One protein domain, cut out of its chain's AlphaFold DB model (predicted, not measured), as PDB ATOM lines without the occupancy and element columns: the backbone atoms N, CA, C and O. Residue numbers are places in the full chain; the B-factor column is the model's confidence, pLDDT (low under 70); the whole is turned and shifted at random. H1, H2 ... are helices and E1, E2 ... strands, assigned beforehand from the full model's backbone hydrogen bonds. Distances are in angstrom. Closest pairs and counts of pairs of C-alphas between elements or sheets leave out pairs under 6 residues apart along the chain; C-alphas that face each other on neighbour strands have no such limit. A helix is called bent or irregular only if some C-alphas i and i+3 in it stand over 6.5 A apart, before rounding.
ATOM      1  N   ALA A   3      38.022  20.946  -0.022       97.88
ATOM      2  CA  ALA A   3      38.838  19.750  -0.190       97.88
ATOM      3  C   ALA A   3      39.044  19.474  -1.679       97.88
ATOM      4  O   ALA A   3      38.075  19.418  -2.433       97.88
ATOM      5  N   VAL A   4      40.291  19.276  -2.097       98.38
ATOM      6  CA  VAL A   4      40.640  18.953  -3.484       98.38
ATOM      7  C   VAL A   4      41.270  17.571  -3.517       98.38
ATOM      8  O   VAL A   4      42.157  17.292  -2.713       98.38
ATOM      9  N   SER A   5      40.795  16.710  -4.417       97.31
ATOM     10  CA  SER A   5      41.292  15.335  -4.583       97.31
ATOM     11  C   SER A   5      41.242  14.501  -3.293       97.31
ATOM     12  O   SER A   5      42.138  13.709  -3.013       97.31
ATOM     13  N   GLY A   6      40.218  14.708  -2.465       96.62
ATOM     14  CA  GLY A   6      40.140  14.069  -1.151       96.62
ATOM     15  C   GLY A   6      39.827  12.567  -1.210       96.62
ATOM     16  O   GLY A   6      39.143  12.084  -2.109       96.62
ATOM     17  N   THR A   7      40.287  11.827  -0.205       96.31
ATOM     18  CA  THR A   7      40.050  10.385  -0.017       96.31
ATOM     19  C   THR A   7      38.945  10.119   1.009       96.31
ATOM     20  O   THR A   7      39.069   9.216   1.834       96.31
ATOM     21  N   GLN A   8      37.860  10.900   0.995       95.88
ATOM     22  CA  GLN A   8      36.814  10.846   2.027       95.88
ATOM     23  C   GLN A   8      36.179   9.451   2.177       95.88
ATOM     24  O   GLN A   8      35.887   9.028   3.292       95.88
ATOM     25  N   HIS A   9      36.061   8.693   1.084       96.94
ATOM     26  CA  HIS A   9      35.624   7.289   1.104       96.94
ATOM     27  C   HIS A   9      36.747   6.302   0.748       96.94
ATOM     28  O   HIS A   9      36.506   5.128   0.460       96.94
ATOM     29  N   GLY A  10      37.991   6.774   0.800       97.00
ATOM     30  CA  GLY A  10      39.198   6.008   0.527       97.00
ATOM     31  C   GLY A  10      39.486   5.811  -0.955       97.00
ATOM     32  O   GLY A  10      38.721   6.215  -1.828       97.00
ATOM     33  N   THR A  11      40.624   5.196  -1.246       97.12
ATOM     34  CA  THR A  11      41.037   4.879  -2.615       97.12
ATOM     35  C   THR A  11      41.259   3.384  -2.797       97.12
ATOM     36  O   THR A  11      41.756   2.703  -1.898       97.12
ATOM     37  N   ASN A  12      40.895   2.865  -3.970       95.00
ATOM     38  CA  ASN A  12      41.165   1.479  -4.362       95.00
ATOM     39  C   ASN A  12      42.527   1.295  -5.056       95.00
ATOM     40  O   ASN A  12      42.917   0.167  -5.348       95.00
ATOM     41  N   THR A  13      43.265   2.378  -5.307       93.44
ATOM     42  CA  THR A  13      44.616   2.325  -5.892       93.44
ATOM     43  C   THR A  13      45.670   1.862  -4.881       93.44
ATOM     44  O   THR A  13      46.741   1.392  -5.266       93.44
ATOM     45  N   PHE A  14      45.388   1.981  -3.580       91.19
ATOM     46  CA  PHE A  14      46.297   1.573  -2.513       91.19
ATOM     47  C   PHE A  14      46.163   0.071  -2.252       91.19
ATOM     48  O   PHE A  14      45.210  -0.393  -1.626       91.19
ATOM     49  N   ASN A  15      47.149  -0.701  -2.716       84.94
ATOM     50  CA  ASN A  15      47.204  -2.146  -2.506       84.94
ATOM     51  C   ASN A  15      47.694  -2.485  -1.088       84.94
ATOM     52  O   ASN A  15      48.868  -2.778  -0.863       84.94
ATOM     53  N   VAL A  16      46.769  -2.478  -0.129       86.50
ATOM     54  CA  VAL A  16      47.046  -2.853   1.265       86.50
ATOM     55  C   VAL A  16      47.463  -4.317   1.438       86.50
ATOM     56  O   VAL A  16      48.166  -4.638   2.390       86.50
ATOM     57  N   GLY A  17      47.117  -5.206   0.500       87.31
ATOM     58  CA  GLY A  17      47.585  -6.596   0.517       87.31
ATOM     59  C   GLY A  17      49.107  -6.690   0.381       87.31
ATOM     60  O   GLY A  17      49.754  -7.404   1.143       87.31
ATOM     61  N   ALA A  18      49.694  -5.890  -0.514       86.62
ATOM     62  CA  ALA A  18      51.149  -5.784  -0.660       86.62
ATOM     63  C   ALA A  18      51.835  -5.166   0.575       86.62
ATOM     64  O   ALA A  18      53.021  -5.392   0.808       86.62
ATOM     65  N   CYS A  19      51.093  -4.411   1.390       89.12
ATOM     66  CA  CYS A  19      51.591  -3.806   2.622       89.12
ATOM     67  C   CYS A  19      51.664  -4.790   3.803       89.12
ATOM     68  O   CYS A  19      52.302  -4.474   4.806       89.12
ATOM     69  N   ALA A  20      51.019  -5.960   3.723       90.81
ATOM     70  CA  ALA A  20      50.949  -6.922   4.830       90.81
ATOM     71  C   ALA A  20      52.268  -7.687   5.081       90.81
ATOM     72  O   ALA A  20      52.377  -8.443   6.046       90.81
ATOM     73  N   SER A  21      53.277  -7.489   4.230       90.38
ATOM     74  CA  SER A  21      54.609  -8.093   4.322       90.38
ATOM     75  C   SER A  21      55.709  -7.043   4.470       90.38
ATOM     76  O   SER A  21      55.534  -5.889   4.080       90.38
ATOM     77  N   SER A  22      56.870  -7.445   5.003       87.75
ATOM     78  CA  SER A  22      58.040  -6.568   5.151       87.75
ATOM     79  C   SER A  22      58.423  -5.895   3.819       87.75
ATOM     80  O   SER A  22      58.453  -6.580   2.795       87.75
ATOM     81  N   PRO A  23      58.716  -4.578   3.804       89.62
ATOM     82  CA  PRO A  23      58.881  -3.692   4.964       89.62
ATOM     83  C   PRO A  23      57.581  -3.036   5.463       89.62
ATOM     84  O   PRO A  23      57.636  -2.225   6.380       89.62
ATOM     85  N   GLY A  24      56.425  -3.349   4.879       92.12
ATOM     86  CA  GLY A  24      55.141  -2.717   5.171       92.12
ATOM     87  C   GLY A  24      54.914  -1.399   4.429       92.12
ATOM     88  O   GLY A  24      55.669  -1.020   3.529       92.12
ATOM     89  N   CYS A  25      53.877  -0.673   4.843       92.38
ATOM     90  CA  CYS A  25      53.518   0.640   4.296       92.38
ATOM     91  C   CYS A  25      53.359   1.681   5.401       92.38
ATOM     92  O   CYS A  25      53.159   1.339   6.567       92.38
ATOM     93  N   ALA A  26      53.411   2.962   5.033       92.38
ATOM     94  CA  ALA A  26      53.113   4.033   5.973       92.38
ATOM     95  C   ALA A  26      51.682   3.875   6.538       92.38
ATOM     96  O   ALA A  26      50.771   3.528   5.782       92.38
ATOM     97  N   PRO A  27      51.443   4.169   7.831       94.62
ATOM     98  CA  PRO A  27      50.116   4.104   8.448       94.62
ATOM     99  C   PRO A  27      48.998   4.773   7.634       94.62
ATOM    100  O   PRO A  27      47.908   4.221   7.505       94.62
ATOM    101  N   ALA A  28      49.287   5.924   7.021       93.19
ATOM    102  CA  ALA A  28      48.324   6.678   6.225       93.19
ATOM    103  C   ALA A  28      47.895   5.966   4.926       93.19
ATOM    104  O   ALA A  28      46.803   6.238   4.436       93.19
ATOM    105  N   VAL A  29      48.716   5.062   4.371       93.12
ATOM    106  CA  VAL A  29      48.341   4.245   3.199       93.12
ATOM    107  C   VAL A  29      47.239   3.270   3.592       93.12
ATOM    108  O   VAL A  29      46.215   3.192   2.923       93.12
ATOM    109  N   TRP A  30      47.410   2.586   4.727       96.06
ATOM    110  CA  TRP A  30      46.388   1.697   5.275       96.06
ATOM    111  C   TRP A  30      45.089   2.438   5.587       96.06
ATOM    112  O   TRP A  30      44.010   1.970   5.246       96.06
ATOM    113  N   GLN A  31      45.197   3.606   6.216       96.69
ATOM    114  CA  GLN A  31      44.044   4.376   6.674       96.69
ATOM    115  C   GLN A  31      43.256   5.043   5.537       96.69
ATOM    116  O   GLN A  31      42.056   5.241   5.691       96.69
ATOM    117  N   GLN A  32      43.888   5.368   4.406       96.94
ATOM    118  CA  GLN A  32      43.221   5.959   3.235       96.94
ATOM    119  C   GLN A  32      42.750   4.926   2.205       96.94
ATOM    120  O   GLN A  32      42.097   5.291   1.228       96.94
ATOM    121  N   ALA A  33      43.080   3.648   2.384       96.94
ATOM    122  CA  ALA A  33      42.564   2.596   1.525       96.94
ATOM    123  C   ALA A  33      41.052   2.428   1.724       96.94
ATOM    124  O   ALA A  33      40.530   2.575   2.833       96.94
ATOM    125  N   VAL A  34      40.341   2.102   0.646       95.75
ATOM    126  CA  VAL A  34      38.912   1.775   0.723       95.75
ATOM    127  C   VAL A  34      38.674   0.641   1.732       95.75
ATOM    128  O   VAL A  34      39.400  -0.351   1.753       95.75
ATOM    129  N   GLY A  35      37.668   0.802   2.596       94.75
ATOM    130  CA  GLY A  35      37.336  -0.188   3.628       94.75
ATOM    131  C   GLY A  35      38.291  -0.229   4.829       94.75
ATOM    132  O   GLY A  35      38.187  -1.148   5.641       94.75
ATOM    133  N   SER A  36      39.197   0.744   4.980       97.06
ATOM    134  CA  SER A  36      40.026   0.863   6.185       97.06
ATOM    135  C   SER A  36      39.164   0.989   7.447       97.06
ATOM    136  O   SER A  36      38.041   1.504   7.417       97.06
ATOM    137  N   LYS A  37      39.681   0.543   8.590       96.94
ATOM    138  CA  LYS A  37      39.032   0.690   9.898       96.94
ATOM    139  C   LYS A  37      38.792   2.164  10.214       96.94
ATOM    140  O   LYS A  37      37.736   2.484  10.756       96.94
ATOM    141  N   LEU A  38      39.733   3.053   9.882       96.50
ATOM    142  CA  LEU A  38      39.569   4.494  10.083       96.50
ATOM    143  C   LEU A  38      38.383   5.039   9.285       96.50
ATOM    144  O   LEU A  38      37.520   5.686   9.871       96.50
ATOM    145  N   LEU A  39      38.329   4.779   7.977       96.19
ATOM    146  CA  LEU A  39      37.259   5.305   7.128       96.19
ATOM    147  C   LEU A  39      35.923   4.626   7.414       96.19
ATOM    148  O   LEU A  39      34.894   5.286   7.383       96.19
ATOM    149  N   THR A  40      35.925   3.345   7.780       95.94
ATOM    150  CA  THR A  40      34.719   2.649   8.255       95.94
ATOM    151  C   THR A  40      34.157   3.322   9.506       95.94
ATOM    152  O   THR A  40      32.953   3.525   9.612       95.94
ATOM    153  N   ALA A  41      35.022   3.693  10.453       95.75
ATOM    154  CA  ALA A  41      34.615   4.397  11.662       95.75
ATOM    155  C   ALA A  41      34.146   5.834  11.371       95.75
ATOM    156  O   ALA A  41      33.120   6.262  11.893       95.75
ATOM    157  N   LEU A  42      34.863   6.566  10.513       93.44
ATOM    158  CA  LEU A  42      34.535   7.945  10.143       93.44
ATOM    159  C   LEU A  42      33.224   8.042   9.350       93.44
ATOM    160  O   LEU A  42      32.380   8.873   9.663       93.44
ATOM    161  N   ASN A  43      33.021   7.158   8.376       93.50
ATOM    162  CA  ASN A  43      31.857   7.191   7.484       93.50
ATOM    163  C   ASN A  43      30.627   6.484   8.080       93.50
ATOM    164  O   ASN A  43      29.582   6.406   7.443       93.50
ATOM    165  N   LYS A  44      30.719   5.981   9.321       92.94
ATOM    166  CA  LYS A  44      29.552   5.525  10.093       92.94
ATOM    167  C   LYS A  44      28.693   6.700  10.581       92.94
ATOM    168  O   LYS A  44      27.510   6.521  10.870       92.94
ATOM    169  N   TYR A  45      29.272   7.895  10.684       89.12
ATOM    170  CA  TYR A  45      28.532   9.108  11.012       89.12
ATOM    171  C   TYR A  45      27.659   9.518   9.822       89.12
ATOM    172  O   TYR A  45      28.123   9.575   8.691       89.12
ATOM    173  N   SER A  46      26.384   9.826  10.073       86.00
ATOM    174  CA  SER A  46      25.430  10.182   9.012       86.00
ATOM    175  C   SER A  46      25.649  11.574   8.413       86.00
ATOM    176  O   SER A  46      25.092  11.878   7.357       86.00
ATOM    177  N   ASP A  47      26.372  12.436   9.131       90.88
ATOM    178  CA  ASP A  47      26.706  13.793   8.712       90.88
ATOM    179  C   ASP A  47      28.143  13.832   8.182       90.88
ATOM    180  O   ASP A  47      29.111  13.880   8.941       90.88
ATOM    181  N   GLU A  48      28.254  13.778   6.858       92.19
ATOM    182  CA  GLU A  48      29.511  13.823   6.107       92.19
ATOM    183  C   GLU A  48      30.075  15.245   5.962       92.19
ATOM    184  O   GLU A  48      31.247  15.424   5.628       92.19
ATOM    185  N   SER A  49      29.263  16.268   6.229       92.50
ATOM    186  CA  SER A  49      29.643  17.676   6.122       92.50
ATOM    187  C   SER A  49      29.343  18.411   7.431       92.50
ATOM    188  O   SER A  49      28.545  19.353   7.436       92.50
ATOM    189  N   PRO A  50      29.958  17.996   8.554       88.12
ATOM    190  CA  PRO A  50      29.551  18.462   9.864       88.12
ATOM    191  C   PRO A  50      29.782  19.959  10.057       88.12
ATOM    192  O   PRO A  50      30.753  20.547   9.569       88.12
ATOM    193  N   GLY A  51      28.889  20.556  10.844       81.50
ATOM    194  CA  GLY A  51      28.942  21.954  11.260       81.50
ATOM    195  C   GLY A  51      27.781  22.772  10.705       81.50
ATOM    196  O   GLY A  51      27.617  22.917   9.502       81.50
ATOM    197  N   THR A  52      27.011  23.393  11.598       81.94
ATOM    198  CA  THR A  52      25.880  24.261  11.226       81.94
ATOM    199  C   THR A  52      26.317  25.577  10.580       81.94
ATOM    200  O   THR A  52      25.529  26.224   9.898       81.94
ATOM    201  N   THR A  53      27.576  25.973  10.781       86.94
ATOM    202  CA  THR A  53      28.172  27.206  10.244       86.94
ATOM    203  C   THR A  53      29.241  26.948   9.185       86.94
ATOM    204  O   THR A  53      29.691  27.884   8.524       86.94
ATOM    205  N   THR A  54      29.669  25.696   9.001       94.19
ATOM    206  CA  THR A  54      30.726  25.360   8.043       94.19
ATOM    207  C   THR A  54      30.105  24.890   6.744       94.19
ATOM    208  O   THR A  54      29.438  23.867   6.690       94.19
ATOM    209  N   SER A  55      30.369  25.618   5.665       96.94
ATOM    210  CA  SER A  55      30.009  25.173   4.321       96.94
ATOM    211  C   SER A  55      31.116  24.331   3.700       96.94
ATOM    212  O   SER A  55      32.300  24.632   3.874       96.94
ATOM    213  N   TRP A  56      30.740  23.295   2.955       97.94
ATOM    214  CA  TRP A  56      31.669  22.308   2.413       97.94
ATOM    215  C   TRP A  56      31.682  22.332   0.887       97.94
ATOM    216  O   TRP A  56      30.637  22.281   0.242       97.94
ATOM    217  N   THR A  57      32.878  22.407   0.310       98.62
ATOM    218  CA  THR A  57      33.114  22.258  -1.129       98.62
ATOM    219  C   THR A  57      34.135  21.156  -1.347       98.62
ATOM    220  O   THR A  57      35.215  21.189  -0.754       98.62
ATOM    221  N   THR A  58      33.817  20.200  -2.209       98.62
ATOM    222  CA  THR A  58      34.771  19.199  -2.687       98.62
ATOM    223  C   THR A  58      35.029  19.438  -4.169       98.62
ATOM    224  O   THR A  58      34.111  19.769  -4.923       98.62
ATOM    225  N   ILE A  59      36.282  19.305  -4.594       98.81
ATOM    226  CA  ILE A  59      36.676  19.359  -5.999       98.81
ATOM    227  C   ILE A  59      37.424  18.074  -6.344       98.81
ATOM    228  O   ILE A  59      38.323  17.648  -5.617       98.81
ATOM    229  N   ARG A  60      37.045  17.444  -7.457       98.50
ATOM    230  CA  ARG A  60      37.641  16.193  -7.939       98.50
ATOM    231  C   ARG A  60      37.875  16.201  -9.440       98.50
ATOM    232  O   ARG A  60      37.231  16.940 -10.186       98.50
ATOM    233  N   SER A  61      38.739  15.289  -9.867       98.38
ATOM    234  CA  SER A  61      39.025  15.008 -11.267       98.38
ATOM    235  C   SER A  61      38.778  13.537 -11.572       98.38
ATOM    236  O   SER A  61      39.266  12.666 -10.855       98.38
ATOM    237  N   THR A  62      38.078  13.230 -12.666       97.75
ATOM    238  CA  THR A  62      37.922  11.833 -13.119       97.75
ATOM    239  C   THR A  62      39.240  11.201 -13.558       97.75
ATOM    240  O   THR A  62      39.333   9.980 -13.614       97.75
ATOM    241  N   THR A  63      40.251  12.014 -13.880       97.12
ATOM    242  CA  THR A  63      41.579  11.547 -14.304       97.12
ATOM    243  C   THR A  63      42.600  11.498 -13.167       97.12
ATOM    244  O   THR A  63      43.784  11.351 -13.448       97.12
ATOM    245  N   ASP A  64      42.169  11.640 -11.910       97.69
ATOM    246  CA  ASP A  64      43.038  11.466 -10.743       97.69
ATOM    247  C   ASP A  64      43.570  10.026 -10.685       97.69
ATOM    248  O   ASP A  64      42.830   9.062 -10.558       97.69
ATOM    249  N   GLU A  65      44.871   9.855 -10.809       94.81
ATOM    250  CA  GLU A  65      45.530   8.553 -10.835       94.81
ATOM    251  C   GLU A  65      45.809   7.961  -9.446       94.81
ATOM    252  O   GLU A  65      46.214   6.804  -9.348       94.81
ATOM    253  N   THR A  66      45.637   8.746  -8.381       94.25
ATOM    254  CA  THR A  66      45.946   8.349  -6.998       94.25
ATOM    255  C   THR A  66      44.675   8.036  -6.222       94.25
ATOM    256  O   THR A  66      44.646   7.099  -5.427       94.25
ATOM    257  N   VAL A  67      43.611   8.792  -6.448       96.88
ATOM    258  CA  VAL A  67      42.356   8.683  -5.713       96.88
ATOM    259  C   VAL A  67      41.289   8.201  -6.674       96.88
ATOM    260  O   VAL A  67      40.917   8.925  -7.587       96.88
ATOM    261  N   GLN A  68      40.820   6.967  -6.494       97.19
ATOM    262  CA  GLN A  68      39.775   6.356  -7.317       97.19
ATOM    263  C   GLN A  68      38.829   5.499  -6.456       97.19
ATOM    264  O   GLN A  68      39.268   4.922  -5.458       97.19
ATOM    265  N   PRO A  69      37.541   5.383  -6.837       97.25
ATOM    266  CA  PRO A  69      36.915   5.942  -8.038       97.25
ATOM    267  C   PRO A  69      36.561   7.432  -7.909       97.25
ATOM    268  O   PRO A  69      36.024   7.857  -6.891       97.25
ATOM    269  N   GLN A  70      36.783   8.218  -8.966       97.56
ATOM    270  CA  GLN A  70      36.373   9.634  -9.033       97.56
ATOM    271  C   GLN A  70      35.238   9.901 -10.013       97.56
ATOM    272  O   GLN A  70      34.807  11.042 -10.146       97.56
ATOM    273  N   GLY A  71      34.744   8.878 -10.705       93.94
ATOM    274  CA  GLY A  71      33.536   8.931 -11.529       93.94
ATOM    275  C   GLY A  71      32.401   8.090 -10.941       93.94
ATOM    276  O   GLY A  71      32.522   7.533  -9.853       93.94
ATOM    277  N   GLY A  72      31.308   7.966 -11.694       91.88
ATOM    278  CA  GLY A  72      30.165   7.129 -11.319       91.88
ATOM    279  C   GLY A  72      29.239   7.762 -10.277       91.88
ATOM    280  O   GLY A  72      29.271   8.972 -10.051       91.88
ATOM    281  N   SER A  73      28.383   6.931  -9.679       91.62
ATOM    282  CA  SER A  73      27.338   7.363  -8.738       91.62
ATOM    283  C   SER A  73      27.866   7.696  -7.341       91.62
ATOM    284  O   SER A  73      27.265   8.512  -6.652       91.62
ATOM    285  N   HIS A  74      28.985   7.087  -6.932       92.31
ATOM    286  CA  HIS A  74      29.572   7.238  -5.596       92.31
ATOM    287  C   HIS A  74      31.080   7.544  -5.679       92.31
ATOM    288  O   HIS A  74      31.902   6.718  -5.278       92.31
ATOM    289  N   PRO A  75      31.479   8.689  -6.262       96.94
ATOM    290  CA  PRO A  75      32.885   9.062  -6.338       96.94
ATOM    291  C   PRO A  75      33.428   9.362  -4.938       96.94
ATOM    292  O   PRO A  75      32.768  10.033  -4.143       96.94
ATOM    293  N   THR A  76      34.645   8.905  -4.651       96.88
ATOM    294  CA  THR A  76      35.189   8.899  -3.288       96.88
ATOM    295  C   THR A  76      35.318  10.287  -2.672       96.88
ATOM    296  O   THR A  76      35.059  10.449  -1.479       96.88
ATOM    297  N   SER A  77      35.629  11.310  -3.480       97.44
ATOM    298  CA  SER A  77      35.770  12.673  -2.963       97.44
ATOM    299  C   SER A  77      34.453  13.394  -2.670       97.44
ATOM    300  O   SER A  77      34.484  14.528  -2.191       97.44
ATOM    301  N   SER A  78      33.305  12.806  -3.016       96.88
ATOM    302  CA  SER A  78      32.008  13.443  -2.794       96.88
ATOM    303  C   SER A  78      31.584  13.323  -1.337       96.88
ATOM    304  O   SER A  78      31.809  12.289  -0.726       96.88
ATOM    305  N   LEU A  79      30.925  14.354  -0.815       96.81
ATOM    306  CA  LEU A  79      30.312  14.366   0.511       96.81
ATOM    307  C   LEU A  79      28.848  14.792   0.409       96.81
ATOM    308  O   LEU A  79      28.514  15.768  -0.280       96.81
ATOM    309  N   LYS A  80      27.961  14.094   1.114       95.19
ATOM    310  CA  LYS A  80      26.578  14.524   1.326       95.19
ATOM    311  C   LYS A  80      26.575  15.862   2.066       95.19
ATOM    312  O   LYS A  80      27.311  16.040   3.023       95.19
ATOM    313  N   GLY A  81      25.749  16.806   1.608       94.81
ATOM    314  CA  GLY A  81      25.651  18.153   2.189       94.81
ATOM    315  C   GLY A  81      26.703  19.159   1.693       94.81
ATOM    316  O   GLY A  81      26.573  20.352   1.959       94.81
ATOM    317  N   ALA A  82      27.690  18.724   0.902       97.12
ATOM    318  CA  ALA A  82      28.658  19.606   0.251       97.12
ATOM    319  C   ALA A  82      28.226  20.033  -1.168       97.12
ATOM    320  O   ALA A  82      27.467  19.333  -1.846       97.12
ATOM    321  N   THR A  83      28.795  21.132  -1.679       98.19
ATOM    322  CA  THR A  83      28.908  21.316  -3.135       98.19
ATOM    323  C   THR A  83      30.019  20.403  -3.642       98.19
ATOM    324  O   THR A  83      31.177  20.577  -3.271       98.19
ATOM    325  N   ASN A  84      29.682  19.468  -4.529       98.31
ATOM    326  CA  ASN A  84      30.639  18.531  -5.115       98.31
ATOM    327  C   ASN A  84      30.922  18.903  -6.577       98.31
ATOM    328  O   ASN A  84      30.073  18.711  -7.450       98.31
ATOM    329  N   ILE A  85      32.112  19.436  -6.852       98.69
ATOM    330  CA  ILE A  85      32.521  19.922  -8.173       98.69
ATOM    331  C   ILE A  85      33.393  18.871  -8.861       98.69
ATOM    332  O   ILE A  85      34.463  18.501  -8.381       98.69
ATOM    333  N   LEU A  86      32.950  18.417 -10.032       98.62
ATOM    334  CA  LEU A  86      33.785  17.667 -10.963       98.62
ATOM    335  C   LEU A  86      34.397  18.639 -11.973       98.62
ATOM    336  O   LEU A  86      33.659  19.280 -12.722       98.62
ATOM    337  N   ILE A  87      35.729  18.704 -12.039       98.69
ATOM    338  CA  ILE A  87      36.455  19.590 -12.962       98.69
ATOM    339  C   ILE A  87      35.992  19.372 -14.408       98.69
ATOM    340  O   ILE A  87      35.705  20.334 -15.114       98.69
ATOM    341  N   GLN A  88      35.818  18.121 -14.836       98.19
ATOM    342  CA  GLN A  88      35.374  17.778 -16.192       98.19
ATOM    343  C   GLN A  88      33.919  18.174 -16.499       98.19
ATOM    344  O   GLN A  88      33.569  18.316 -17.671       98.19
ATOM    345  N   SER A  89      33.076  18.379 -15.480       97.75
ATOM    346  CA  SER A  89      31.725  18.926 -15.666       97.75
ATOM    347  C   SER A  89      31.741  20.435 -15.909       97.75
ATOM    348  O   SER A  89      30.833  20.946 -16.558       97.75
ATOM    349  N   VAL A  90      32.761  21.140 -15.405       98.50
ATOM    350  CA  VAL A  90      32.971  22.577 -15.647       98.50
ATOM    351  C   VAL A  90      33.722  22.781 -16.964       98.50
ATOM    352  O   VAL A  90      33.261  23.503 -17.843       98.50
ATOM    353  N   CYS A  91      34.841  22.079 -17.138       98.38
ATOM    354  CA  CYS A  91      35.704  22.149 -18.311       98.38
ATOM    355  C   CYS A  91      35.754  20.790 -19.014       98.38
ATOM    356  O   CYS A  91      36.587  19.934 -18.702       98.38
ATOM    357  N   LYS A  92      34.850  20.585 -19.983       97.50
ATOM    358  CA  LYS A  92      34.770  19.339 -20.763       97.50
ATOM    359  C   LYS A  92      36.125  19.004 -21.396       97.50
ATOM    360  O   LYS A  92      36.755  19.855 -22.014       97.50
ATOM    361  N   GLY A  93      36.568  17.759 -21.237       95.81
ATOM    362  CA  GLY A  93      37.840  17.273 -21.787       95.81
ATOM    363  C   GLY A  93      39.093  17.624 -20.973       95.81
ATOM    364  O   GLY A  93      40.168  17.124 -21.302       95.81
ATOM    365  N   ARG A  94      38.990  18.417 -19.892       97.38
ATOM    366  CA  ARG A  94      40.127  18.720 -19.004       97.38
ATOM    367  C   ARG A  94      40.734  17.427 -18.449       97.38
ATOM    368  O   ARG A  94      40.039  16.607 -17.848       97.38
ATOM    369  N   ARG A  95      42.048  17.262 -18.608       96.19
ATOM    370  CA  ARG A  95      42.826  16.178 -17.990       96.19
ATOM    371  C   ARG A  95      43.717  16.777 -16.914       96.19
ATOM    372  O   ARG A  95      44.595  17.573 -17.224       96.19
ATOM    373  N   THR A  96      43.477  16.404 -15.666       95.94
ATOM    374  CA  THR A  96      44.257  16.877 -14.518       95.94
ATOM    375  C   THR A  96      44.388  15.755 -13.493       95.94
ATOM    376  O   THR A  96      43.407  15.079 -13.171       95.94
ATOM    377  N   GLY A  97      45.622  15.473 -13.081       95.06
ATOM    378  CA  GLY A  97      45.941  14.396 -12.143       95.06
ATOM    379  C   GLY A  97      45.751  14.808 -10.685       95.06
ATOM    380  O   GLY A  97      45.295  15.917 -10.398       95.06
ATOM    381  N   HIS A  98      46.150  13.938  -9.761       95.69
ATOM    382  CA  HIS A  98      45.945  14.130  -8.320       95.69
ATOM    383  C   HIS A  98      46.492  15.471  -7.800       95.69
ATOM    384  O   HIS A  98      45.742  16.304  -7.293       95.69
ATOM    385  N   ILE A  99      47.798  15.692  -7.985       94.81
ATOM    386  CA  ILE A  99      48.505  16.895  -7.516       94.81
ATOM    387  C   ILE A  99      48.100  18.113  -8.353       94.81
ATOM    388  O   ILE A  99      47.860  19.191  -7.817       94.81
ATOM    389  N   ALA A 100      47.975  17.931  -9.670       96.12
ATOM    390  CA  ALA A 100      47.607  19.003 -10.592       96.12
ATOM    391  C   ALA A 100      46.213  19.575 -10.292       96.12
ATOM    392  O   ALA A 100      45.996  20.770 -10.458       96.12
ATOM    393  N   SER A 101      45.289  18.755  -9.780       97.50
ATOM    394  CA  SER A 101      43.956  19.211  -9.381       97.50
ATOM    395  C   SER A 101      44.013  20.294  -8.301       97.50
ATOM    396  O   SER A 101      43.157  21.170  -8.307       97.50
ATOM    397  N   ALA A 102      45.020  20.302  -7.417       95.56
ATOM    398  CA  ALA A 102      45.166  21.327  -6.376       95.56
ATOM    399  C   ALA A 102      45.480  22.725  -6.936       95.56
ATOM    400  O   ALA A 102      45.129  23.726  -6.315       95.56
ATOM    401  N   VAL A 103      46.111  22.791  -8.111       96.44
ATOM    402  CA  VAL A 103      46.484  24.041  -8.794       96.44
ATOM    403  C   VAL A 103      45.644  24.310 -10.047       96.44
ATOM    404  O   VAL A 103      45.880  25.295 -10.742       96.44
ATOM    405  N   ASP A 104      44.664  23.450 -10.342       98.38
ATOM    406  CA  ASP A 104      43.763  23.598 -11.484       98.38
ATOM    407  C   ASP A 104      42.931  24.884 -11.364       98.38
ATOM    408  O   ASP A 104      42.486  25.271 -10.276       98.38
ATOM    409  N   SER A 105      42.705  25.542 -12.500       98.44
ATOM    410  CA  SER A 105      41.947  26.793 -12.576       98.44
ATOM    411  C   SER A 105      40.552  26.697 -11.941       98.44
ATOM    412  O   SER A 105      40.124  27.635 -11.264       98.44
ATOM    413  N   VAL A 106      39.854  25.566 -12.099       98.69
ATOM    414  CA  VAL A 106      38.520  25.332 -11.521       98.69
ATOM    415  C   VAL A 106      38.605  25.201 -10.006       98.69
ATOM    416  O   VAL A 106      37.799  25.806  -9.300       98.69
ATOM    417  N   SER A 107      39.584  24.450  -9.498       98.56
ATOM    418  CA  SER A 107      39.800  24.282  -8.057       98.56
ATOM    419  C   SER A 107      40.081  25.616  -7.379       98.56
ATOM    420  O   SER A 107      39.477  25.928  -6.353       98.56
ATOM    421  N   PHE A 108      40.950  26.434  -7.976       98.00
ATOM    422  CA  PHE A 108      41.302  27.735  -7.418       98.00
ATOM    423  C   PHE A 108      40.139  28.731  -7.495       98.00
ATOM    424  O   PHE A 108      39.859  29.428  -6.521       98.00
ATOM    425  N   ALA A 109      39.412  28.762  -8.615       98.38
ATOM    426  CA  ALA A 109      38.227  29.602  -8.752       98.38
ATOM    427  C   ALA A 109      37.129  29.206  -7.749       98.38
ATOM    428  O   ALA A 109      36.522  30.082  -7.136       98.38
ATOM    429  N   ALA A 110      36.909  27.905  -7.527       98.69
ATOM    430  CA  ALA A 110      35.969  27.414  -6.522       98.69
ATOM    431  C   ALA A 110      36.415  27.757  -5.094       98.69
ATOM    432  O   ALA A 110      35.588  28.148  -4.271       98.69
ATOM    433  N   ALA A 111      37.713  27.647  -4.799       98.12
ATOM    434  CA  ALA A 111      38.256  28.037  -3.503       98.12
ATOM    435  C   ALA A 111      38.056  29.535  -3.239       98.12
ATOM    436  O   ALA A 111      37.535  29.904  -2.187       98.12
ATOM    437  N   LYS A 112      38.397  30.388  -4.213       97.88
ATOM    438  CA  LYS A 112      38.173  31.837  -4.145       97.88
ATOM    439  C   LYS A 112      36.691  32.162  -3.942       97.88
ATOM    440  O   LYS A 112      36.355  32.905  -3.026       97.88
ATOM    441  N   ASP A 113      35.805  31.543  -4.723       98.62
ATOM    442  CA  ASP A 113      34.357  31.741  -4.608       98.62
ATOM    443  C   ASP A 113      33.813  31.366  -3.219       98.62
ATOM    444  O   ASP A 113      33.023  32.117  -2.655       98.62
ATOM    445  N   ALA A 114      34.256  30.240  -2.651       98.06
ATOM    446  CA  ALA A 114      33.852  29.798  -1.315       98.06
ATOM    447  C   ALA A 114      34.416  30.667  -0.176       98.06
ATOM    448  O   ALA A 114      33.860  30.659   0.919       98.06
ATOM    449  N   ILE A 115      35.526  31.378  -0.398       97.50
ATOM    450  CA  ILE A 115      36.114  32.304   0.583       97.50
ATOM    451  C   ILE A 115      35.411  33.664   0.537       97.50
ATOM    452  O   ILE A 115      35.162  34.267   1.577       97.50
ATOM    453  N   GLU A 116      35.089  34.149  -0.660       97.94
ATOM    454  CA  GLU A 116      34.515  35.485  -0.868       97.94
ATOM    455  C   GLU A 116      33.002  35.548  -0.616       97.94
ATOM    456  O   GLU A 116      32.436  36.637  -0.531       97.94
ATOM    457  N   HIS A 117      32.334  34.400  -0.471       97.50
ATOM    458  CA  HIS A 117      30.889  34.328  -0.285       97.50
ATOM    459  C   HIS A 117      30.503  33.462   0.909       97.50
ATOM    460  O   HIS A 117      31.135  32.457   1.218       97.50
ATOM    461  N   SER A 118      29.369  33.795   1.528       95.50
ATOM    462  CA  SER A 118      28.709  32.877   2.451       95.50
ATOM    463  C   SER A 118      28.199  31.640   1.704       95.50
ATOM    464  O   SER A 118      27.568  31.749   0.646       95.50
ATOM    465  N   GLY A 119      28.415  30.465   2.289       96.31
ATOM    466  CA  GLY A 119      28.029  29.194   1.682       96.31
ATOM    467  C   GLY A 119      29.194  28.482   0.986       96.31
ATOM    468  O   GLY A 119      30.326  28.960   0.995       96.31
ATOM    469  N   PRO A 120      28.941  27.311   0.383       97.94
ATOM    470  CA  PRO A 120      29.945  26.617  -0.410       97.94
ATOM    471  C   PRO A 120      30.130  27.304  -1.770       97.94
ATOM    472  O   PRO A 120      29.345  28.180  -2.163       97.94
ATOM    473  N   ALA A 121      31.144  26.861  -2.514       98.50
ATOM    474  CA  ALA A 121      31.359  27.323  -3.874       98.50
ATOM    475  C   ALA A 121      30.120  27.054  -4.745       98.50
ATOM    476  O   ALA A 121      29.392  26.075  -4.532       98.50
ATOM    477  N   LYS A 122      29.897  27.889  -5.760       98.62
ATOM    478  CA  LYS A 122      28.872  27.680  -6.788       98.62
ATOM    479  C   LYS A 122      29.499  27.781  -8.169       98.62
ATOM    480  O   LYS A 122      30.051  28.812  -8.535       98.62
ATOM    481  N   VAL A 123      29.317  26.734  -8.974       98.44
ATOM    482  CA  VAL A 123      29.821  26.682 -10.359       98.44
ATOM    483  C   VAL A 123      29.322  27.871 -11.190       98.44
ATOM    484  O   VAL A 123      30.075  28.427 -11.978       98.44
ATOM    485  N   SER A 124      28.085  28.320 -10.962       98.31
ATOM    486  CA  SER A 124      27.488  29.463 -11.666       98.31
ATOM    487  C   SER A 124      28.147  30.816 -11.371       98.31
ATOM    488  O   SER A 124      27.841  31.782 -12.060       98.31
ATOM    489  N   ARG A 125      28.991  30.915 -10.333       98.50
ATOM    490  CA  ARG A 125      29.745  32.131  -9.983       98.50
ATOM    491  C   ARG A 125      31.202  32.083 -10.443       98.50
ATOM    492  O   ARG A 125      31.910  33.075 -10.300       98.50
ATOM    493  N   LEU A 126      31.662  30.953 -10.984       98.19
ATOM    494  CA  LEU A 126      33.025  30.860 -11.499       98.19
ATOM    495  C   LEU A 126      33.189  31.774 -12.727       98.19
ATOM    496  O   LEU A 126      32.232  31.941 -13.489       98.19
ATOM    497  N   PRO A 127      34.385  32.346 -12.955       96.69
ATOM    498  CA  PRO A 127      34.651  33.156 -14.140       96.69
ATOM    499  C   PRO A 127      34.312  32.400 -15.429       96.69
ATOM    500  O   PRO A 127      34.640  31.221 -15.572       96.69
ATOM    501  N   SER A 128      33.708  33.079 -16.406       96.12
ATOM    502  CA  SER A 128      33.324  32.466 -17.688       96.12
ATOM    503  C   SER A 128      34.518  31.909 -18.474       96.12
ATOM    504  O   SER A 128      34.371  30.974 -19.257       96.12
ATOM    505  N   ASN A 129      35.714  32.446 -18.229       95.88
ATOM    506  CA  ASN A 129      36.974  32.000 -18.809       95.88
ATOM    507  C   ASN A 129      37.741  30.995 -17.929       95.88
ATOM    508  O   ASN A 129      38.900  30.716 -18.216       95.88
ATOM    509  N   VAL A 130      37.141  30.412 -16.882       97.62
ATOM    510  CA  VAL A 130      37.841  29.467 -15.982       97.62
ATOM    511  C   VAL A 130      38.486  28.292 -16.732       97.62
ATOM    512  O   VAL A 130      39.508  27.761 -16.304       97.62
ATOM    513  N   CYS A 131      37.938  27.908 -17.886       97.69
ATOM    514  CA  CYS A 131      38.465  26.818 -18.699       97.69
ATOM    515  C   CYS A 131      39.561  27.222 -19.694       97.69
ATOM    516  O   CYS A 131      40.167  26.322 -20.276       97.69
ATOM    517  N   SER A 132      39.822  28.521 -19.897       95.50
ATOM    518  CA  SER A 132      40.758  28.996 -20.928       95.50
ATOM    519  C   SER A 132      42.230  28.771 -20.577       95.50
ATOM    520  O   SER A 132      43.070  28.878 -21.458       95.50
ATOM    521  N   HIS A 133      42.531  28.442 -19.320       93.19
ATOM    522  CA  HIS A 133      43.872  28.109 -18.840       93.19
ATOM    523  C   HIS A 133      43.793  26.869 -17.937       93.19
ATOM    524  O   HIS A 133      42.761  26.660 -17.285       93.19
ATOM    525  N   PRO A 134      44.833  26.023 -17.885       94.88
ATOM    526  CA  PRO A 134      44.841  24.813 -17.067       94.88
ATOM    527  C   PRO A 134      44.950  25.103 -15.563       94.88
ATOM    528  O   PRO A 134      44.403  24.350 -14.759       94.88
ATOM    529  N   PHE A 135      45.614  26.194 -15.175       97.06
ATOM    530  CA  PHE A 135      45.990  26.464 -13.787       97.06
ATOM    531  C   PHE A 135      45.415  27.777 -13.249       97.06
ATOM    532  O   PHE A 135      44.837  28.577 -13.986       97.06
ATOM    533  N   ALA A 136      45.542  27.975 -11.936       93.81
ATOM    534  CA  ALA A 136      45.139  29.199 -11.255       93.81
ATOM    535  C   ALA A 136      45.738  30.457 -11.907       93.81
ATOM    536  O   ALA A 136      46.905  30.479 -12.302       93.81
ATOM    537  N   ILE A 137      44.943  31.530 -11.967       89.31
ATOM    538  CA  ILE A 137      45.412  32.834 -12.452       89.31
ATOM    539  C   ILE A 137      46.596  33.287 -11.589       89.31
ATOM    540  O   ILE A 137      46.503  33.293 -10.363       89.31
ATOM    541  N   GLY A 138      47.692  33.676 -12.241       89.88
ATOM    542  CA  GLY A 138      48.939  34.084 -11.588       89.88
ATOM    543  C   GLY A 138      50.004  32.987 -11.513       89.88
ATOM    544  O   GLY A 138      51.141  33.292 -11.160       89.88
ATOM    545  N   LEU A 139      49.679  31.742 -11.874       94.44
ATOM    546  CA  LEU A 139      50.677  30.691 -12.063       94.44
ATOM    547  C   LEU A 139      51.220  30.711 -13.495       94.44
ATOM    548  O   LEU A 139      50.454  30.764 -14.454       94.44
ATOM    549  N   ASP A 140      52.544  30.630 -13.630       95.31
ATOM    550  CA  ASP A 140      53.201  30.405 -14.919       95.31
ATOM    551  C   ASP A 140      52.933  28.970 -15.393       95.31
ATOM    552  O   ASP A 140      53.231  28.011 -14.674       95.31
ATOM    553  N   GLU A 141      52.357  28.803 -16.586       94.69
ATOM    554  CA  GLU A 141      51.940  27.483 -17.071       94.69
ATOM    555  C   GLU A 141      53.131  26.545 -17.254       94.69
ATOM    556  O   GLU A 141      53.094  25.403 -16.794       94.69
ATOM    557  N   PHE A 142      54.205  27.031 -17.882       95.00
ATOM    558  CA  PHE A 142      55.387  26.225 -18.166       95.00
ATOM    559  C   PHE A 142      56.064  25.755 -16.874       95.00
ATOM    560  O   PHE A 142      56.262  24.555 -16.673       95.00
ATOM    561  N   GLY A 143      56.351  26.679 -15.961       95.56
ATOM    562  CA  GLY A 143      56.928  26.392 -14.653       95.56
ATOM    563  C   GLY A 143      56.041  25.475 -13.815       95.56
ATOM    564  O   GLY A 143      56.548  24.567 -13.156       95.56
ATOM    565  N   THR A 144      54.717  25.633 -13.894       95.50
ATOM    566  CA  THR A 144      53.774  24.739 -13.206       95.50
ATOM    567  C   THR A 144      53.827  23.327 -13.780       95.50
ATOM    568  O   THR A 144      53.892  22.364 -13.016       95.50
ATOM    569  N   TYR A 145      53.873  23.166 -15.105       94.75
ATOM    570  CA  TYR A 145      54.062  21.850 -15.721       94.75
ATOM    571  C   TYR A 145      55.392  21.205 -15.318       94.75
ATOM    572  O   TYR A 145      55.410  20.020 -14.975       94.75
ATOM    573  N   VAL A 146      56.487  21.972 -15.298       93.38
ATOM    574  CA  VAL A 146      57.800  21.489 -14.838       93.38
ATOM    575  C   VAL A 146      57.716  21.023 -13.383       93.38
ATOM    576  O   VAL A 146      58.100  19.890 -13.088       93.38
ATOM    577  N   LEU A 147      57.139  21.827 -12.488       90.94
ATOM    578  CA  LEU A 147      56.947  21.459 -11.084       90.94
ATOM    579  C   LEU A 147      56.117  20.174 -10.940       90.94
ATOM    580  O   LEU A 147      56.499  19.261 -10.206       90.94
ATOM    581  N   LEU A 148      54.998  20.070 -11.659       92.31
ATOM    582  CA  LEU A 148      54.119  18.900 -11.609       92.31
ATOM    583  C   LEU A 148      54.795  17.632 -12.149       92.31
ATOM    584  O   LEU A 148      54.524  16.543 -11.638       92.31
ATOM    585  N   SER A 149      55.692  17.760 -13.132       89.75
ATOM    586  CA  SER A 149      56.434  16.624 -13.696       89.75
ATOM    587  C   SER A 149      57.352  15.945 -12.671       89.75
ATOM    588  O   SER A 149      57.505  14.725 -12.698       89.75
ATOM    589  N   VAL A 150      57.885  16.708 -11.709       87.75
ATOM    590  CA  VAL A 150      58.768  16.199 -10.644       87.75
ATOM    591  C   VAL A 150      58.048  15.978  -9.308       87.75
ATOM    592  O   VAL A 150      58.541  15.242  -8.451       87.75
ATOM    593  N   ALA A 151      56.855  16.552  -9.120       85.69
ATOM    594  CA  ALA A 151      56.103  16.486  -7.863       85.69
ATOM    595  C   ALA A 151      55.804  15.046  -7.407       85.69
ATOM    596  O   ALA A 151      55.887  14.727  -6.217       85.69
ATOM    597  N   LYS A 152      55.506  14.138  -8.347       74.56
ATOM    598  CA  LYS A 152      55.315  12.709  -8.032       74.56
ATOM    599  C   LYS A 152      56.573  12.062  -7.465       74.56
ATOM    600  O   LYS A 152      56.495  11.268  -6.532       74.56
ATOM    601  N   GLN A 153      57.739  12.413  -7.998       76.94
ATOM    602  CA  GLN A 153      58.998  11.841  -7.540       76.94
ATOM    603  C   GLN A 153      59.326  12.313  -6.121       76.94
ATOM    604  O   GLN A 153      59.635  11.488  -5.264       76.94
ATOM    605  N   LEU A 154      59.132  13.603  -5.836       69.50
ATOM    606  CA  LEU A 154      59.320  14.171  -4.497       69.50
ATOM    607  C   LEU A 154      58.385  13.538  -3.459       69.50
ATOM    608  O   LEU A 154      58.811  13.162  -2.367       69.50
ATOM    609  N   THR A 155      57.110  13.366  -3.812       73.31
ATOM    610  CA  THR A 155      56.129  12.740  -2.913       73.31
ATOM    611  C   THR A 155      56.427  11.259  -2.685       73.31
ATOM    612  O   THR A 155      56.361  10.805  -1.545       73.31
ATOM    613  N   SER A 156      56.831  10.512  -3.719       73.62
ATOM    614  CA  SER A 156      57.232   9.105  -3.577       73.62
ATOM    615  C   SER A 156      58.503   8.925  -2.738       73.62
ATOM    616  O   SER A 156      58.543   8.047  -1.878       73.62
ATOM    617  N   GLY A 157      59.504   9.797  -2.906       69.38
ATOM    618  CA  GLY A 157      60.733   9.784  -2.111       69.38
ATOM    619  C   GLY A 157      60.440   9.955  -0.623       69.38
ATOM    620  O   GLY A 157      60.898   9.157   0.193       69.38
ATOM    621  N   ASN A 158      59.568  10.904  -0.274       73.12
ATOM    622  CA  ASN A 158      59.139  11.108   1.109       73.12
ATOM    623  C   ASN A 158      58.386   9.909   1.697       73.12
ATOM    624  O   ASN A 158      58.465   9.681   2.897       73.12
ATOM    625  N   GLN A 159      57.674   9.110   0.896       72.50
ATOM    626  CA  GLN A 159      57.007   7.911   1.419       72.50
ATOM    627  C   GLN A 159      57.999   6.822   1.840       72.50
ATOM    628  O   GLN A 159      57.701   6.041   2.745       72.50
ATOM    629  N   THR A 160      59.177   6.758   1.213       75.88
ATOM    630  CA  THR A 160      60.180   5.731   1.540       75.88
ATOM    631  C   THR A 160      60.807   5.920   2.920       75.88
ATOM    632  O   THR A 160      61.181   4.926   3.541       75.88
ATOM    633  N   SER A 161      60.860   7.159   3.420       82.50
ATOM    634  CA  SER A 161      61.415   7.506   4.733       82.50
ATOM    635  C   SER A 161      60.396   7.434   5.876       82.50
ATOM    636  O   SER A 161      60.772   7.578   7.040       82.50
ATOM    637  N   MET A 162      59.113   7.201   5.579       85.25
ATOM    638  CA  MET A 162      58.074   7.117   6.606       85.25
ATOM    639  C   MET A 162      58.167   5.802   7.391       85.25
ATOM    640  O   MET A 162      58.435   4.757   6.792       85.25
ATOM    641  N   PRO A 163      57.865   5.810   8.706       91.75
ATOM    642  CA  PRO A 163      57.701   4.582   9.475       91.75
ATOM    643  C   PRO A 163      56.683   3.657   8.809       91.75
ATOM    644  O   PRO A 163      55.612   4.103   8.392       91.75
ATOM    645  N   LYS A 164      57.011   2.367   8.728       93.81
ATOM    646  CA  LYS A 164      56.185   1.365   8.055       93.81
ATOM    647  C   LYS A 164      55.572   0.397   9.055       93.81
ATOM    648  O   LYS A 164      56.197   0.019  10.042       93.81
ATOM    649  N   VAL A 165      54.336   0.003   8.783       95.56
ATOM    650  CA  VAL A 165      53.565  -0.959   9.570       95.56
ATOM    651  C   VAL A 165      52.995  -2.036   8.653       95.56
ATOM    652  O   VAL A 165      52.671  -1.776   7.491       95.56
ATOM    653  N   LEU A 166      52.866  -3.247   9.195       96.56
ATOM    654  CA  LEU A 166      52.342  -4.423   8.486       96.56
ATOM    655  C   LEU A 166      50.814  -4.538   8.551       96.56
ATOM    656  O   LEU A 166      50.232  -5.433   7.951       96.56
ATOM    657  N   ALA A 167      50.158  -3.661   9.309       96.56
ATOM    658  CA  ALA A 167      48.713  -3.637   9.447       96.56
ATOM    659  C   ALA A 167      48.231  -2.222   9.754       96.56
ATOM    660  O   ALA A 167      48.963  -1.407  10.322       96.56
ATOM    661  N   GLU A 168      46.968  -1.954   9.430       96.94
ATOM    662  CA  GLU A 168      46.338  -0.687   9.778       96.94
ATOM    663  C   GLU A 168      46.347  -0.456  11.301       96.94
ATOM    664  O   GLU A 168      45.895  -1.334  12.058       96.94
ATOM    665  N   PRO A 169      46.791   0.729  11.763       96.81
ATOM    666  CA  PRO A 169      46.707   1.106  13.166       96.81
ATOM    667  C   PRO A 169      45.287   1.001  13.726       96.81
ATOM    668  O   PRO A 169      44.292   1.221  13.036       96.81
ATOM    669  N   ALA A 170      45.182   0.721  15.023       97.25
ATOM    670  CA  ALA A 170      43.893   0.695  15.695       97.25
ATOM    671  C   ALA A 170      43.212   2.076  15.667       97.25
ATOM    672  O   ALA A 170      43.823   3.097  15.997       97.25
ATOM    673  N   VAL A 171      41.915   2.089  15.352       96.94
ATOM    674  CA  VAL A 171      41.066   3.283  15.461       96.94
ATOM    675  C   VAL A 171      41.062   3.769  16.910       96.94
ATOM    676  O   VAL A 171      40.945   2.971  17.845       96.94
ATOM    677  N   LYS A 172      41.198   5.081  17.113       95.69
ATOM    678  CA  LYS A 172      41.162   5.687  18.449       95.69
ATOM    679  C   LYS A 172      39.771   5.537  19.066       95.69
ATOM    680  O   LYS A 172      38.768   5.604  18.365       95.69
ATOM    681  N   SER A 173      39.707   5.363  20.386       95.00
ATOM    682  CA  SER A 173      38.454   5.112  21.119       95.00
ATOM    683  C   SER A 173      37.362   6.145  20.836       95.00
ATOM    684  O   SER A 173      36.205   5.767  20.688       95.00
ATOM    685  N   TYR A 174      37.722   7.423  20.682       91.81
ATOM    686  CA  TYR A 174      36.761   8.494  20.406       91.81
ATOM    687  C   TYR A 174      36.017   8.343  19.070       91.81
ATOM    688  O   TYR A 174      34.924   8.891  18.943       91.81
ATOM    689  N   ALA A 175      36.590   7.610  18.108       89.00
ATOM    690  CA  ALA A 175      36.040   7.407  16.771       89.00
ATOM    691  C   ALA A 175      35.310   6.061  16.612       89.00
ATOM    692  O   ALA A 175      34.688   5.832  15.588       89.00
ATOM    693  N   LYS A 176      35.346   5.159  17.606       81.38
ATOM    694  CA  LYS A 176      34.711   3.825  17.527       81.38
ATOM    695  C   LYS A 176      33.191   3.821  17.790       81.38
ATOM    696  O   LYS A 176      32.652   2.767  18.114       81.38
TER     697      LYS A 176
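What this domain is: This is residues 3 to 176 of the 177 residues of the protein "Unannotated protein" of freshwater metagenome (UniProt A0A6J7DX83). With little regular structure, loops and helices H4 to H6 gather round a small parallel sheet, E1 and E2; helices H1 to H3 form a second group, and bent H7 runs along one side. H1 to H3, E1, E2, then H4 to H7 hold only 66 of 174 printed residues, mostly helix. The whole is compact: radius of gyration of the C-alphas 17.4 A, spans 50, 41 and 26 A.

How they stand to each other: Find E1, residues 57 to 60, parallel to E2, residues 83 to 86: N 58 and O 83 are within hydrogen-bond range, 2.9 A. H6, residues 105 to 116, is closest to E1 at C-alphas 107 and 59, 6.2 A. Every O i to N i+4 pair of H6 is within range.

Where its parts are: Find H1, residues 16 to 19, from C-alpha 16 at (47.046, -2.853, 1.265). H7, residues 141 to 160, one helix by its hydrogen bonds, is bent: C-alphas 149 and 152 are 7.0 A apart.

The domain as a whole: The printed part has no cut. Links H3 to E1, E1 to E2 and H6 to H7 are long. Residues 154 and 157 have pLDDT under 70.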